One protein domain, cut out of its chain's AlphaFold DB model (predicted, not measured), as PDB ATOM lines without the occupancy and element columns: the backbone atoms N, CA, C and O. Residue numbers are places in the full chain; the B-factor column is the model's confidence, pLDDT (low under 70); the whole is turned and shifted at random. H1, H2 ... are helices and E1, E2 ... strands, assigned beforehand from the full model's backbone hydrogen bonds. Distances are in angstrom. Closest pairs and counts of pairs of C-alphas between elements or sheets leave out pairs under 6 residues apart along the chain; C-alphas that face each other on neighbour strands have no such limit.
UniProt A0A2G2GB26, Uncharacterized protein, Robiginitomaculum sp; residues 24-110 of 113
ATOM      1  N   GLU A  24      -4.678 -24.007 -21.816       76.06
ATOM      2  CA  GLU A  24      -4.358 -24.877 -22.963       76.06
ATOM      3  C   GLU A  24      -5.211 -26.152 -23.043       76.06
ATOM      4  O   GLU A  24      -5.254 -26.805 -24.084       76.06
ATOM      5  N   SER A  25      -5.877 -26.531 -21.949       79.69
ATOM      6  CA  SER A  25      -6.800 -27.668 -21.939       79.69
ATOM      7  C   SER A  25      -8.172 -27.344 -22.524       79.69
ATOM      8  O   SER A  25      -8.887 -28.265 -22.911       79.69
ATOM      9  N   SER A  26      -8.531 -26.062 -22.606       87.19
ATOM     10  CA  SER A  26      -9.742 -25.606 -23.278       87.19
ATOM     11  C   SER A  26      -9.506 -25.569 -24.785       87.19
ATOM     12  O   SER A  26      -8.463 -25.098 -25.244       87.19
ATOM     13  N   LYS A  27     -10.470 -26.037 -25.583       93.31
ATOM     14  CA  LYS A  27     -10.321 -26.052 -27.045       93.31
ATOM     15  C   LYS A  27     -11.604 -25.669 -27.768       93.31
ATOM     16  O   LYS A  27     -12.686 -26.119 -27.412       93.31
ATOM     17  N   SER A  28     -11.465 -24.882 -28.830       95.06
ATOM     18  CA  SER A  28     -12.578 -24.484 -29.691       95.06
ATOM     19  C   SER A  28     -12.524 -25.198 -31.035       95.06
ATOM     20  O   SER A  28     -11.453 -25.387 -31.616       95.06
ATOM     21  N   TRP A  29     -13.697 -25.566 -31.537       97.00
ATOM     22  CA  TRP A  29     -13.897 -26.301 -32.778       97.00
ATOM     23  C   TRP A  29     -14.873 -25.535 -33.663       97.00
ATOM     24  O   TRP A  29     -15.915 -25.075 -33.199       97.00
ATOM     25  N   ALA A  30     -14.551 -25.414 -34.950       96.56
ATOM     26  CA  ALA A  30     -15.437 -24.749 -35.905       96.56
ATOM     27  C   ALA A  30     -16.727 -25.549 -36.156       96.56
ATOM     28  O   ALA A  30     -17.786 -24.967 -36.366       96.56
ATOM     29  N   THR A  31     -16.634 -26.878 -36.127       96.50
ATOM     30  CA  THR A  31     -17.710 -27.809 -36.496       96.50
ATOM     31  C   THR A  31     -17.674 -29.036 -35.598       96.50
ATOM     32  O   THR A  31     -16.578 -29.460 -35.206       96.50
ATOM     33  N   MET A  32     -18.826 -29.659 -35.362       97.31
ATOM     34  CA  MET A  32     -18.921 -30.911 -34.614       97.31
ATOM     35  C   MET A  32     -18.123 -32.046 -35.270       97.31
ATOM     36  O   MET A  32     -17.494 -32.816 -34.554       97.31
ATOM     37  N   THR A  33     -18.029 -32.101 -36.601       97.31
ATOM     38  CA  THR A  33     -17.207 -33.077 -37.337       97.31
ATOM     39  C   THR A  33     -15.764 -33.062 -36.847       97.31
ATOM     40  O   THR A  33     -15.244 -34.092 -36.441       97.31
ATOM     41  N   GLY A  34     -15.137 -31.885 -36.769       97.31
ATOM     42  CA  GLY A  34     -13.762 -31.768 -36.275       97.31
ATOM     43  C   GLY A  34     -13.582 -32.274 -34.838       97.31
ATOM     44  O   GLY A  34     -12.549 -32.866 -34.521       97.31
ATOM     45  N   PHE A  35     -14.584 -32.069 -33.976       97.88
ATOM     46  CA  PHE A  35     -14.580 -32.622 -32.621       97.88
ATOM     47  C   PHE A  35     -14.720 -34.151 -32.641       97.88
ATOM     48  O   PHE A  35     -13.906 -34.842 -32.028       97.88
ATOM     49  N   LEU A  36     -15.714 -34.677 -33.365       98.06
ATOM     50  CA  LEU A  36     -15.984 -36.111 -33.474       98.06
ATOM     51  C   LEU A  36     -14.783 -36.859 -34.043       98.06
ATOM     52  O   LEU A  36     -14.318 -37.793 -33.406       98.06
ATOM     53  N   ASP A  37     -14.195 -36.385 -35.138       97.75
ATOM     54  CA  ASP A  37     -13.025 -37.011 -35.765       97.75
ATOM     55  C   ASP A  37     -11.811 -37.084 -34.816       97.75
ATOM     56  O   ASP A  37     -10.908 -37.897 -35.007       97.75
ATOM     57  N   SER A  38     -11.772 -36.238 -33.778       96.31
ATOM     58  CA  SER A  38     -10.714 -36.252 -32.763       96.31
ATOM     59  C   SER A  38     -11.042 -37.117 -31.541       96.31
ATOM     60  O   SER A  38     -10.123 -37.636 -30.913       96.31
ATOM     61  N   TYR A  39     -12.318 -37.243 -31.164       96.31
ATOM     62  CA  TYR A  39     -12.730 -37.802 -29.867       96.31
ATOM     63  C   TYR A  39     -13.631 -39.033 -29.949       96.31
ATOM     64  O   TYR A  39     -13.761 -39.733 -28.948       96.31
ATOM     65  N   GLU A  40     -14.246 -39.337 -31.091       96.00
ATOM     66  CA  GLU A  40     -15.265 -40.388 -31.167       96.00
ATOM     67  C   GLU A  40     -14.724 -41.797 -30.900       96.00
ATOM     68  O   GLU A  40     -15.463 -42.645 -30.391       96.00
ATOM     69  N   ASP A  41     -13.441 -42.012 -31.181       96.19
ATOM     70  CA  ASP A  41     -12.726 -43.272 -30.970       96.19
ATOM     71  C   ASP A  41     -11.668 -43.179 -29.857       96.19
ATOM     72  O   ASP A  41     -10.893 -44.113 -29.640       96.19
ATOM     73  N   CYS A  42     -11.613 -42.054 -29.140       94.88
ATOM     74  CA  CYS A  42     -10.703 -41.900 -28.013       94.88
ATOM     75  C   CYS A  42     -11.097 -42.817 -26.847       94.88
ATOM     76  O   CYS A  42     -12.274 -43.058 -26.580       94.88
ATOM     77  N   ASP A  43     -10.092 -43.278 -26.099       95.00
ATOM     78  CA  ASP A  43     -10.301 -44.062 -24.882       95.00
ATOM     79  C   ASP A  43     -11.102 -43.247 -23.850       95.00
ATOM     80  O   ASP A  43     -10.677 -42.158 -23.433       95.00
ATOM     81  N   ILE A  44     -12.259 -43.782 -23.446       95.00
ATOM     82  CA  ILE A  44     -13.190 -43.146 -22.509       95.00
ATOM     83  C   ILE A  44     -12.562 -43.002 -21.119       95.00
ATOM     84  O   ILE A  44     -12.762 -41.965 -20.487       95.00
ATOM     85  N   ASP A  45     -11.734 -43.955 -20.686       89.88
ATOM     86  CA  ASP A  45     -11.050 -43.912 -19.381       89.88
ATOM     87  C   ASP A  45      -9.986 -42.801 -19.321       89.88
ATOM     88  O   ASP A  45      -9.463 -42.432 -18.263       89.88
ATOM     89  N   MET A  46      -9.608 -42.263 -20.482       91.69
ATOM     90  CA  MET A  46      -8.674 -41.149 -20.597       91.69
ATOM     91  C   MET A  46      -9.358 -39.826 -20.939       91.69
ATOM     92  O   MET A  46      -8.763 -38.777 -20.687       91.69
ATOM     93  N   ASN A  47     -10.577 -39.859 -21.482       95.06
ATOM     94  CA  ASN A  47     -11.276 -38.704 -22.049       95.06
ATOM     95  C   ASN A  47     -12.764 -38.702 -21.673       95.06
ATOM     96  O   ASN A  47     -13.624 -38.497 -22.527       95.06
ATOM     97  N   LEU A  48     -13.095 -38.951 -20.404       96.31
ATOM     98  CA  LEU A  48     -14.483 -39.045 -19.963       96.31
ATOM     99  C   LEU A  48     -15.228 -37.722 -20.188       96.31
ATOM    100  O   LEU A  48     -14.994 -36.741 -19.483       96.31
ATOM    101  N   ILE A  49     -16.171 -37.718 -21.125       96.25
ATOM    102  CA  ILE A  49     -17.159 -36.655 -21.277       96.25
ATOM    103  C   ILE A  49     -18.184 -36.811 -20.160       96.25
ATOM    104  O   ILE A  49     -18.974 -37.754 -20.162       96.25
ATOM    105  N   PHE A  50     -18.163 -35.906 -19.188       93.50
ATOM    106  CA  PHE A  50     -19.065 -35.985 -18.038       93.50
ATOM    107  C   PHE A  50     -20.289 -35.071 -18.173       93.50
ATOM    108  O   PHE A  50     -21.253 -35.203 -17.421       93.50
ATOM    109  N   ARG A  51     -20.254 -34.138 -19.126       93.50
ATOM    110  CA  ARG A  51     -21.363 -33.241 -19.448       93.50
ATOM    111  C   ARG A  51     -21.266 -32.784 -20.899       93.50
ATOM    112  O   ARG A  51     -20.173 -32.663 -21.451       93.50
ATOM    113  N   TRP A  52     -22.420 -32.496 -21.480       95.06
ATOM    114  CA  TRP A  52     -22.556 -31.819 -22.756       95.06
ATOM    115  C   TRP A  52     -23.794 -30.926 -22.743       95.06
ATOM    116  O   TRP A  52     -24.771 -31.223 -22.055       95.06
ATOM    117  N   ASP A  53     -23.770 -29.881 -23.558       94.81
ATOM    118  CA  ASP A  53     -24.894 -28.980 -23.772       94.81
ATOM    119  C   ASP A  53     -25.040 -28.710 -25.269       94.81
ATOM    120  O   ASP A  53     -24.057 -28.615 -26.004       94.81
ATOM    121  N   VAL A  54     -26.284 -28.618 -25.735       95.62
ATOM    122  CA  VAL A  54     -26.615 -28.176 -27.092       95.62
ATOM    123  C   VAL A  54     -27.519 -26.969 -26.944       95.62
ATOM    124  O   VAL A  54     -28.508 -27.013 -26.222       95.62
ATOM    125  N   GLU A  55     -27.207 -25.889 -27.640       94.06
ATOM    126  CA  GLU A  55     -27.957 -24.646 -27.530       94.06
ATOM    127  C   GLU A  55     -28.338 -24.143 -28.908       94.06
ATOM    128  O   GLU A  55     -27.596 -24.298 -29.879       94.06
ATOM    129  N   LYS A  56     -29.516 -23.527 -28.997       94.06
ATOM    130  CA  LYS A  56     -29.922 -22.841 -30.217       94.06
ATOM    131  C   LYS A  56     -29.151 -21.526 -30.314       94.06
ATOM    132  O   LYS A  56     -29.253 -20.698 -29.415       94.06
ATOM    133  N   ASP A  57     -28.466 -21.320 -31.429       92.31
ATOM    134  CA  ASP A  57     -27.674 -20.123 -31.700       92.31
ATOM    135  C   ASP A  57     -27.963 -19.657 -33.131       92.31
ATOM    136  O   ASP A  57     -27.750 -20.397 -34.089       92.31
ATOM    137  N   THR A  58     -28.522 -18.455 -33.285       87.75
ATOM    138  CA  THR A  58     -28.912 -17.923 -34.601       87.75
ATOM    139  C   THR A  58     -27.725 -17.547 -35.475       87.75
ATOM    140  O   THR A  58     -27.895 -17.458 -36.690       87.75
ATOM    141  N   ASP A  59     -26.557 -17.345 -34.871       88.38
ATOM    142  CA  ASP A  59     -25.341 -16.944 -35.572       88.38
ATOM    143  C   ASP A  59     -24.507 -18.170 -35.989       88.38
ATOM    144  O   ASP A  59     -23.651 -18.080 -36.871       88.38
ATOM    145  N   ALA A  60     -24.794 -19.339 -35.406       86.56
ATOM    146  CA  ALA A  60     -24.175 -20.604 -35.771       86.56
ATOM    147  C   ALA A  60     -24.686 -21.125 -37.123       86.56
ATOM    148  O   ALA A  60     -25.887 -21.140 -37.418       86.56
ATOM    149  N   VAL A  61     -23.771 -21.665 -37.934       83.44
ATOM    150  CA  VAL A  61     -24.144 -22.437 -39.127       83.44
ATOM    151  C   VAL A  61     -24.969 -23.646 -38.670       83.44
ATOM    152  O   VAL A  61     -24.551 -24.384 -37.786       83.44
ATOM    153  N   GLY A  62     -26.172 -23.830 -39.217       81.44
ATOM    154  CA  GLY A  62     -27.094 -24.886 -38.770       81.44
ATOM    155  C   GLY A  62     -27.971 -24.518 -37.563       81.44
ATOM    156  O   GLY A  62     -28.883 -25.272 -37.232       81.44
ATOM    157  N   GLY A  63     -27.782 -23.338 -36.963       92.06
ATOM    158  CA  GLY A  63     -28.675 -22.787 -35.937       92.06
ATOM    159  C   GLY A  63     -28.469 -23.338 -34.522       92.06
ATOM    160  O   GLY A  63     -29.288 -23.062 -33.640       92.06
ATOM    161  N   TYR A  64     -27.421 -24.139 -34.313       96.44
ATOM    162  CA  TYR A  64     -27.085 -24.756 -33.035       96.44
ATOM    163  C   TYR A  64     -25.577 -24.761 -32.800       96.44
ATOM    164  O   TYR A  64     -24.793 -24.980 -33.725       96.44
ATOM    165  N   ARG A  65     -25.194 -24.603 -31.535       96.38
ATOM    166  CA  ARG A  65     -23.836 -24.809 -31.024       96.38
ATOM    167  C   ARG A  65     -23.845 -25.887 -29.946       96.38
ATOM    168  O   ARG A  65     -24.913 -26.256 -29.450       96.38
ATOM    169  N   ALA A  66     -22.669 -26.368 -29.570       96.31
ATOM    170  CA  ALA A  66     -22.539 -27.330 -28.488       96.31
ATOM    171  C   ALA A  66     -21.336 -27.035 -27.594       96.31
ATOM    172  O   ALA A  66     -20.328 -26.482 -28.034       96.31
ATOM    173  N   GLU A  67     -21.438 -27.474 -26.350       95.81
ATOM    174  CA  GLU A  67     -20.335 -27.522 -25.401       95.81
ATOM    175  C   GLU A  67     -20.167 -28.952 -24.902       95.81
ATOM    176  O   GLU A  67     -21.139 -29.677 -24.681       95.81
ATOM    177  N   VAL A  68     -18.918 -29.377 -24.753       96.38
ATOM    178  CA  VAL A  68     -18.568 -30.706 -24.257       96.38
ATOM    179  C   VAL A  68     -17.522 -30.562 -23.169       96.38
ATOM    180  O   VAL A  68     -16.508 -29.894 -23.346       96.38
ATOM    181  N   PHE A  69     -17.745 -31.221 -22.041       95.38
ATOM    182  CA  PHE A  69     -16.893 -31.109 -20.869       95.38
ATOM    183  C   PHE A  69     -16.196 -32.434 -20.607       95.38
ATOM    184  O   PHE A  69     -16.824 -33.432 -20.241       95.38
ATOM    185  N   ILE A  70     -14.880 -32.432 -20.802       95.38
ATOM    186  CA  ILE A  70     -14.042 -33.621 -20.702       95.38
ATOM    187  C   ILE A  70     -13.264 -33.582 -19.393       95.38
ATOM    188  O   ILE A  70     -12.674 -32.569 -19.020       95.38
ATOM    189  N   MET A  71     -13.232 -34.711 -18.697       93.75
ATOM    190  CA  MET A  71     -12.299 -34.955 -17.612       93.75
ATOM    191  C   MET A  71     -11.195 -35.885 -18.109       93.75
ATOM    192  O   MET A  71     -11.418 -37.077 -18.317       93.75
ATOM    193  N   HIS A  72      -9.977 -35.364 -18.247       91.81
ATOM    194  CA  HIS A  72      -8.802 -36.196 -18.486       91.81
ATOM    195  C   HIS A  72      -8.386 -36.871 -17.171       91.81
ATOM    196  O   HIS A  72      -7.517 -36.378 -16.442       91.81
ATOM    197  N   GLN A  73      -9.039 -37.992 -16.855       83.75
ATOM    198  CA  GLN A  73      -9.070 -38.597 -15.517       83.75
ATOM    199  C   GLN A  73      -7.677 -38.846 -14.921       83.75
ATOM    200  O   GLN A  73      -7.431 -38.487 -13.773       83.75
ATOM    201  N   ARG A  74      -6.718 -39.360 -15.706       80.62
ATOM    202  CA  ARG A  74      -5.345 -39.635 -15.221       80.62
ATOM    203  C   ARG A  74      -4.577 -38.400 -14.750       80.62
ATOM    204  O   ARG A  74      -3.630 -38.536 -13.984       80.62
ATOM    205  N   LYS A  75      -4.936 -37.216 -15.245       84.50
ATOM    206  CA  LYS A  75      -4.275 -35.949 -14.903       84.50
ATOM    207  C   LYS A  75      -5.155 -35.050 -14.037       84.50
ATOM    208  O   LYS A  75      -4.711 -33.965 -13.684       84.50
ATOM    209  N   GLY A  76      -6.392 -35.468 -13.743       85.38
ATOM    210  CA  GLY A  76      -7.400 -34.613 -13.111       85.38
ATOM    211  C   GLY A  76      -7.624 -33.308 -13.879       85.38
ATOM    212  O   GLY A  76      -7.886 -32.276 -13.271       85.38
ATOM    213  N   ASN A  77      -7.430 -33.328 -15.202       89.69
ATOM    214  CA  ASN A  77      -7.432 -32.117 -16.011       89.69
ATOM    215  C   ASN A  77      -8.801 -31.917 -16.661       89.69
ATOM    216  O   ASN A  77      -9.203 -32.694 -17.528       89.69
ATOM    217  N   PHE A  78      -9.483 -30.859 -16.238       92.06
ATOM    218  CA  PHE A  78     -10.753 -30.418 -16.795       92.06
ATOM    219  C   PHE A  78     -10.534 -29.729 -18.145       92.06
ATOM    220  O   PHE A  78      -9.772 -28.776 -18.231       92.06
ATOM    221  N   ALA A  79     -11.186 -30.201 -19.197       93.94
ATOM    222  CA  ALA A  79     -11.021 -29.707 -20.556       93.94
ATOM    223  C   ALA A  79     -12.396 -29.389 -21.160       93.94
ATOM    224  O   ALA A  79     -13.071 -30.292 -21.663       93.94
ATOM    225  N   PRO A  80     -12.854 -28.128 -21.078       95.12
ATOM    226  CA  PRO A  80     -14.070 -27.694 -21.750       95.12
ATOM    227  C   PRO A  80     -13.795 -27.453 -23.239       95.12
ATOM    228  O   PRO A  80     -12.781 -26.864 -23.630       95.12
ATOM    229  N   HIS A  81     -14.692 -27.952 -24.078       96.38
ATOM    230  CA  HIS A  81     -14.616 -27.884 -25.527       96.38
ATOM    231  C   HIS A  81     -15.831 -27.129 -26.061       96.38
ATOM    232  O   HIS A  81     -16.961 -27.579 -25.878       96.38
ATOM    233  N   SER A  82     -15.604 -26.015 -26.756       96.12
ATOM    234  CA  SER A  82     -16.665 -25.270 -27.440       96.12
ATOM    235  C   SER A  82     -16.728 -25.652 -28.913       96.12
ATOM    236  O   SER A  82     -15.709 -25.688 -29.604       96.12
ATOM    237  N   ILE A  83     -17.925 -25.943 -29.409       97.31
ATOM    238  CA  ILE A  83     -18.188 -26.301 -30.802       97.31
ATOM    239  C   ILE A  83     -19.136 -25.261 -31.394       97.31
ATOM    240  O   ILE A  83     -20.298 -25.171 -31.004       97.31
ATOM    241  N   ALA A  84     -18.639 -24.486 -32.358       97.31
ATOM    242  CA  ALA A  84     -19.361 -23.341 -32.911       97.31
ATOM    243  C   ALA A  84     -20.586 -23.725 -33.757       97.31
ATOM    244  O   ALA A  84     -21.486 -22.909 -33.932       97.31
ATOM    245  N   SER A  85     -20.620 -24.943 -34.301       97.31
ATOM    246  CA  SER A  85     -21.707 -25.418 -35.155       97.31
ATOM    247  C   SER A  85     -21.888 -26.927 -35.017       97.31
ATOM    248  O   SER A  85     -20.921 -27.687 -35.113       97.31
ATOM    249  N   ILE A  86     -23.134 -27.343 -34.801       96.50
ATOM    250  CA  ILE A  86     -23.582 -28.732 -34.904       96.50
ATOM    251  C   ILE A  86     -24.813 -28.801 -35.809       96.50
ATOM    252  O   ILE A  86     -25.736 -27.991 -35.705       96.50
ATOM    253  N   SER A  87     -24.821 -29.787 -36.696       94.62
ATOM    254  CA  SER A  87     -25.851 -29.993 -37.712       94.62
ATOM    255  C   SER A  87     -26.612 -31.315 -37.522       94.62
ATOM    256  O   SER A  87     -26.256 -32.159 -36.695       94.62
ATOM    257  N   GLU A  88     -27.704 -31.499 -38.270       92.56
ATOM    258  CA  GLU A  88     -28.517 -32.724 -38.201       92.56
ATOM    259  C   GLU A  88     -27.816 -33.944 -38.832       92.56
ATOM    260  O   GLU A  88     -28.210 -35.069 -38.548       92.56
ATOM    261  N   ASP A  89     -26.779 -33.768 -39.656       94.31
ATOM    262  CA  ASP A  89     -25.968 -34.880 -40.171       94.31
ATOM    263  C   ASP A  89     -24.967 -35.429 -39.140       94.31
ATOM    264  O   ASP A  89     -24.585 -36.597 -39.202       94.31
ATOM    265  N   GLU A  90     -24.591 -34.626 -38.143       95.44
ATOM    266  CA  GLU A  90     -23.622 -35.008 -37.107       95.44
ATOM    267  C   GLU A  90     -24.298 -35.484 -35.811       95.44
ATOM    268  O   GLU A  90     -23.693 -36.200 -35.007       95.44
ATOM    269  N   VAL A  91     -25.556 -35.092 -35.585       95.56
ATOM    270  CA  VAL A  91     -26.234 -35.244 -34.288       95.56
ATOM    271  C   VAL A  91     -26.394 -36.702 -33.842       95.56
ATOM    272  O   VAL A  91     -26.314 -36.985 -32.647       95.56
ATOM    273  N   GLU A  92     -26.570 -37.646 -34.771       96.81
ATOM    274  CA  GLU A  92     -26.671 -39.072 -34.432       96.81
ATOM    275  C   GLU A  92     -25.326 -39.639 -33.946       96.81
ATOM    276  O   GLU A  92     -25.285 -40.333 -32.925       96.81
ATOM    277  N   ARG A  93     -24.211 -39.280 -34.607       97.44
ATOM    278  CA  ARG A  93     -22.847 -39.636 -34.159       97.44
ATOM    279  C   ARG A  93     -22.556 -39.033 -32.789       97.44
ATOM    280  O   ARG A  93     -22.071 -39.727 -31.893       97.44
ATOM    281  N   PHE A  94     -22.906 -37.763 -32.608       97.69
ATOM    282  CA  PHE A  94     -22.735 -37.072 -31.337       97.69
ATOM    283  C   PHE A  94     -23.530 -37.742 -30.208       97.69
ATOM    284  O   PHE A  94     -22.968 -38.049 -29.156       97.69
ATOM    285  N   GLN A  95     -24.805 -38.065 -30.437       97.38
ATOM    286  CA  GLN A  95     -25.624 -38.780 -29.457       97.38
ATOM    287  C   GLN A  95     -25.030 -40.152 -29.109       97.38
ATOM    288  O   GLN A  95     -24.993 -40.523 -27.934       97.38
ATOM    289  N   ALA A  96     -24.543 -40.902 -30.100       97.69
ATOM    290  CA  ALA A  96     -23.922 -42.203 -29.875       97.69
ATOM    291  C   ALA A  96     -22.656 -42.098 -29.004       97.69
ATOM    292  O   ALA A  96     -22.440 -42.933 -28.122       97.69
ATOM    293  N   LEU A  97     -21.839 -41.057 -29.195       97.81
ATOM    294  CA  LEU A  97     -20.713 -40.755 -28.308       97.81
ATOM    295  C   LEU A  97     -21.195 -40.459 -26.878       97.81
ATOM    296  O   LEU A  97     -20.731 -41.108 -25.941       97.81
ATOM    297  N   MET A  98     -22.175 -39.566 -26.700       96.69
ATOM    298  CA  MET A  98     -22.691 -39.215 -25.367       96.69
ATOM    299  C   MET A  98     -23.260 -40.424 -24.621       96.69
ATOM    300  O   MET A  98     -23.011 -40.590 -23.430       96.69
ATOM    301  N   LEU A  99     -23.975 -41.314 -25.314       97.00
ATOM    302  CA  LEU A  99     -24.530 -42.527 -24.710       97.00
ATOM    303  C   LEU A  99     -23.445 -43.484 -24.195       97.00
ATOM    304  O   LEU A  99     -23.640 -44.105 -23.148       97.00
ATOM    305  N   ARG A 100     -22.298 -43.582 -24.884       97.56
ATOM    306  CA  ARG A 100     -21.152 -44.383 -24.419       97.56
ATOM    307  C   ARG A 100     -20.562 -43.813 -23.130       97.56
ATOM    308  O   ARG A 100     -20.387 -44.549 -22.161       97.56
ATOM    309  N   HIS A 101     -20.332 -42.502 -23.082       97.38
ATOM    310  CA  HIS A 101     -19.826 -41.841 -21.877       97.38
ATOM    311  C   HIS A 101     -20.833 -41.861 -20.720       97.38
ATOM    312  O   HIS A 101     -20.453 -42.085 -19.573       97.38
ATOM    313  N   TRP A 102     -22.128 -41.718 -21.010       96.25
ATOM    314  CA  TRP A 102     -23.199 -41.865 -20.026       96.25
ATOM    315  C   TRP A 102     -23.226 -43.257 -19.392       96.25
ATOM    316  O   TRP A 102     -23.414 -43.376 -18.182       96.25
ATOM    317  N   ALA A 103     -23.009 -44.314 -20.179       96.81
ATOM    318  CA  ALA A 103     -22.938 -45.669 -19.643       96.81
ATOM    319  C   ALA A 103     -21.806 -45.813 -18.610       96.81
ATOM    320  O   ALA A 103     -22.049 -46.351 -17.531       96.81
ATOM    321  N   VAL A 104     -20.620 -45.267 -18.901       95.69
ATOM    322  CA  VAL A 104     -19.484 -45.246 -17.964       95.69
ATOM    323  C   VAL A 104     -19.789 -44.395 -16.734       95.69
ATOM    324  O   VAL A 104     -19.520 -44.821 -15.614       95.69
ATOM    325  N   MET A 105     -20.409 -43.223 -16.904       94.69
ATOM    326  CA  MET A 105     -20.809 -42.392 -15.766       94.69
ATOM    327  C   MET A 105     -21.738 -43.136 -14.810       94.69
ATOM    328  O   MET A 105     -21.494 -43.114 -13.610       94.69
ATOM    329  N   LYS A 106     -22.760 -43.834 -15.312       95.88
ATOM    330  CA  LYS A 106     -23.632 -44.640 -14.447       95.88
ATOM    331  C   LYS A 106     -22.844 -45.700 -13.681       95.88
ATOM    332  O   LYS A 106     -22.970 -45.780 -12.469       95.88
ATOM    333  N   GLN A 107     -21.948 -46.428 -14.350       95.75
ATOM    334  CA  GLN A 107     -21.106 -47.433 -13.690       95.75
ATOM    335  C   GLN A 107     -20.268 -46.849 -12.542       95.75
ATOM    336  O   GLN A 107     -20.138 -47.484 -11.500       95.75
ATOM    337  N   ILE A 108     -19.742 -45.628 -12.693       93.00
ATOM    338  CA  ILE A 108     -18.989 -44.937 -11.629       93.00
ATOM    339  C   ILE A 108     -19.854 -44.695 -10.381       93.00
ATOM    340  O   ILE A 108     -19.337 -44.711  -9.265       93.00
ATOM    341  N   TRP A 109     -21.154 -44.467 -10.561       95.00
ATOM    342  CA  TRP A 109     -22.093 -44.137  -9.487       95.00
ATOM    343  C   TRP A 109     -22.938 -45.328  -9.017       95.00
ATOM    344  O   TRP A 109     -23.793 -45.147  -8.146       95.00
ATOM    345  N   GLU A 110     -22.713 -46.539  -9.534       94.25
ATOM    346  CA  GLU A 110     -23.407 -47.735  -9.057       94.25
ATOM    347  C   GLU A 110     -23.181 -47.937  -7.544       94.25
ATOM    348  O   GLU A 110     -22.059 -47.788  -7.048       94.25
TER     349      GLU A 110
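This is residues 24 to 110 of the 113 residues of an uncharacterized protein of Robiginitomaculum sp (UniProt A0A2G2GB26). A twisted sheet of four strands has both helices over one face: the short H1 over the strand E4, and the long H2 slanting over the E2 side of the sheet. No named helix covers the other face, and the hairpins of E2, E3 and E4 make most of the sheet, with the short E1 added at one edge. The printed part has 87 residues, with the order E1, H1, E2, E3, E4, H2 along the chain; the sheet is mixed, in the order E1, E4, E3, E2, and the class is mixed, helices and strands. The whole is compact, with a radius of gyration of the C-alphas of 12.8 A and spans of 38 by 28 by 20 A.

E2, residues 48 to 56, E3, residues 64 to 72, and E4, residues 77 to 83, form a meander, each strand the antiparallel neighbour of the one before, through the hairpins E2 and E3, and E3 and E4. N 53 and O 67 are 2.9 A apart between E2 and E3, and N 79 and O 70 are 2.8 A apart between E4 and E3, both within hydrogen-bond range. E1, residues 27 to 29, is an edge strand parallel to E4 at 21 degrees, with N 29 and O 82 at 2.8 A. The sheet is twisted, with C-alphas up to 4.4 A off its best plane. H1, residues 32 to 39, is on the sheet at a height of 9.6 A, over E4 and along the strands at 3 degrees to E4 on the local plane; its closest C-alphas to E4 are Met 32 and Ile 83, 6.0 A. E1, H1 and E2 form a split strand-helix-strand unit, two strands running the same way with E4 and E3 between them, and its crossover is right-handed. H2, residues 91 to 109, is on the same face as H1, at a height over the sheet of 8.0 A from a local plane that has only just enough C-alphas, 6. It lies over E2 and only just over E3, on which 3 of its C-alphas fall, slantwise to the strands at 41 degrees to E2 on the local plane; the closest C-alphas of H2 and E2 are His 101 and Ile 49, 5.9 A. H1 and H2 only just touch, with 3 pairs of C-alphas within 8 A, H2 with residues 93 to 94 alone; the closest are Leu 36 and Phe 94, 7.1 A, at a steep tilt of 42 degrees, the same way. In H2 every O i to N i+4 pair is within hydrogen-bond range; in H1 3 of 4 are.

E3 is 26.0 A long, E2 24.6 A and E4 19.2 A, while E1 is 6.8 A, from C-alpha 27 at (-10.321, -26.052, -27.045). H1 is 10.4 A and H2 26.7 A, ending with C-alpha 109 at (-22.093, -44.137, -9.487).

The two C-alphas farthest apart are those of Asp 59 and Glu 110, 40.7 A. The printed part has no cut and no long link. The mean pLDDT of the printed part is 93.9, and no printed residue is under 70.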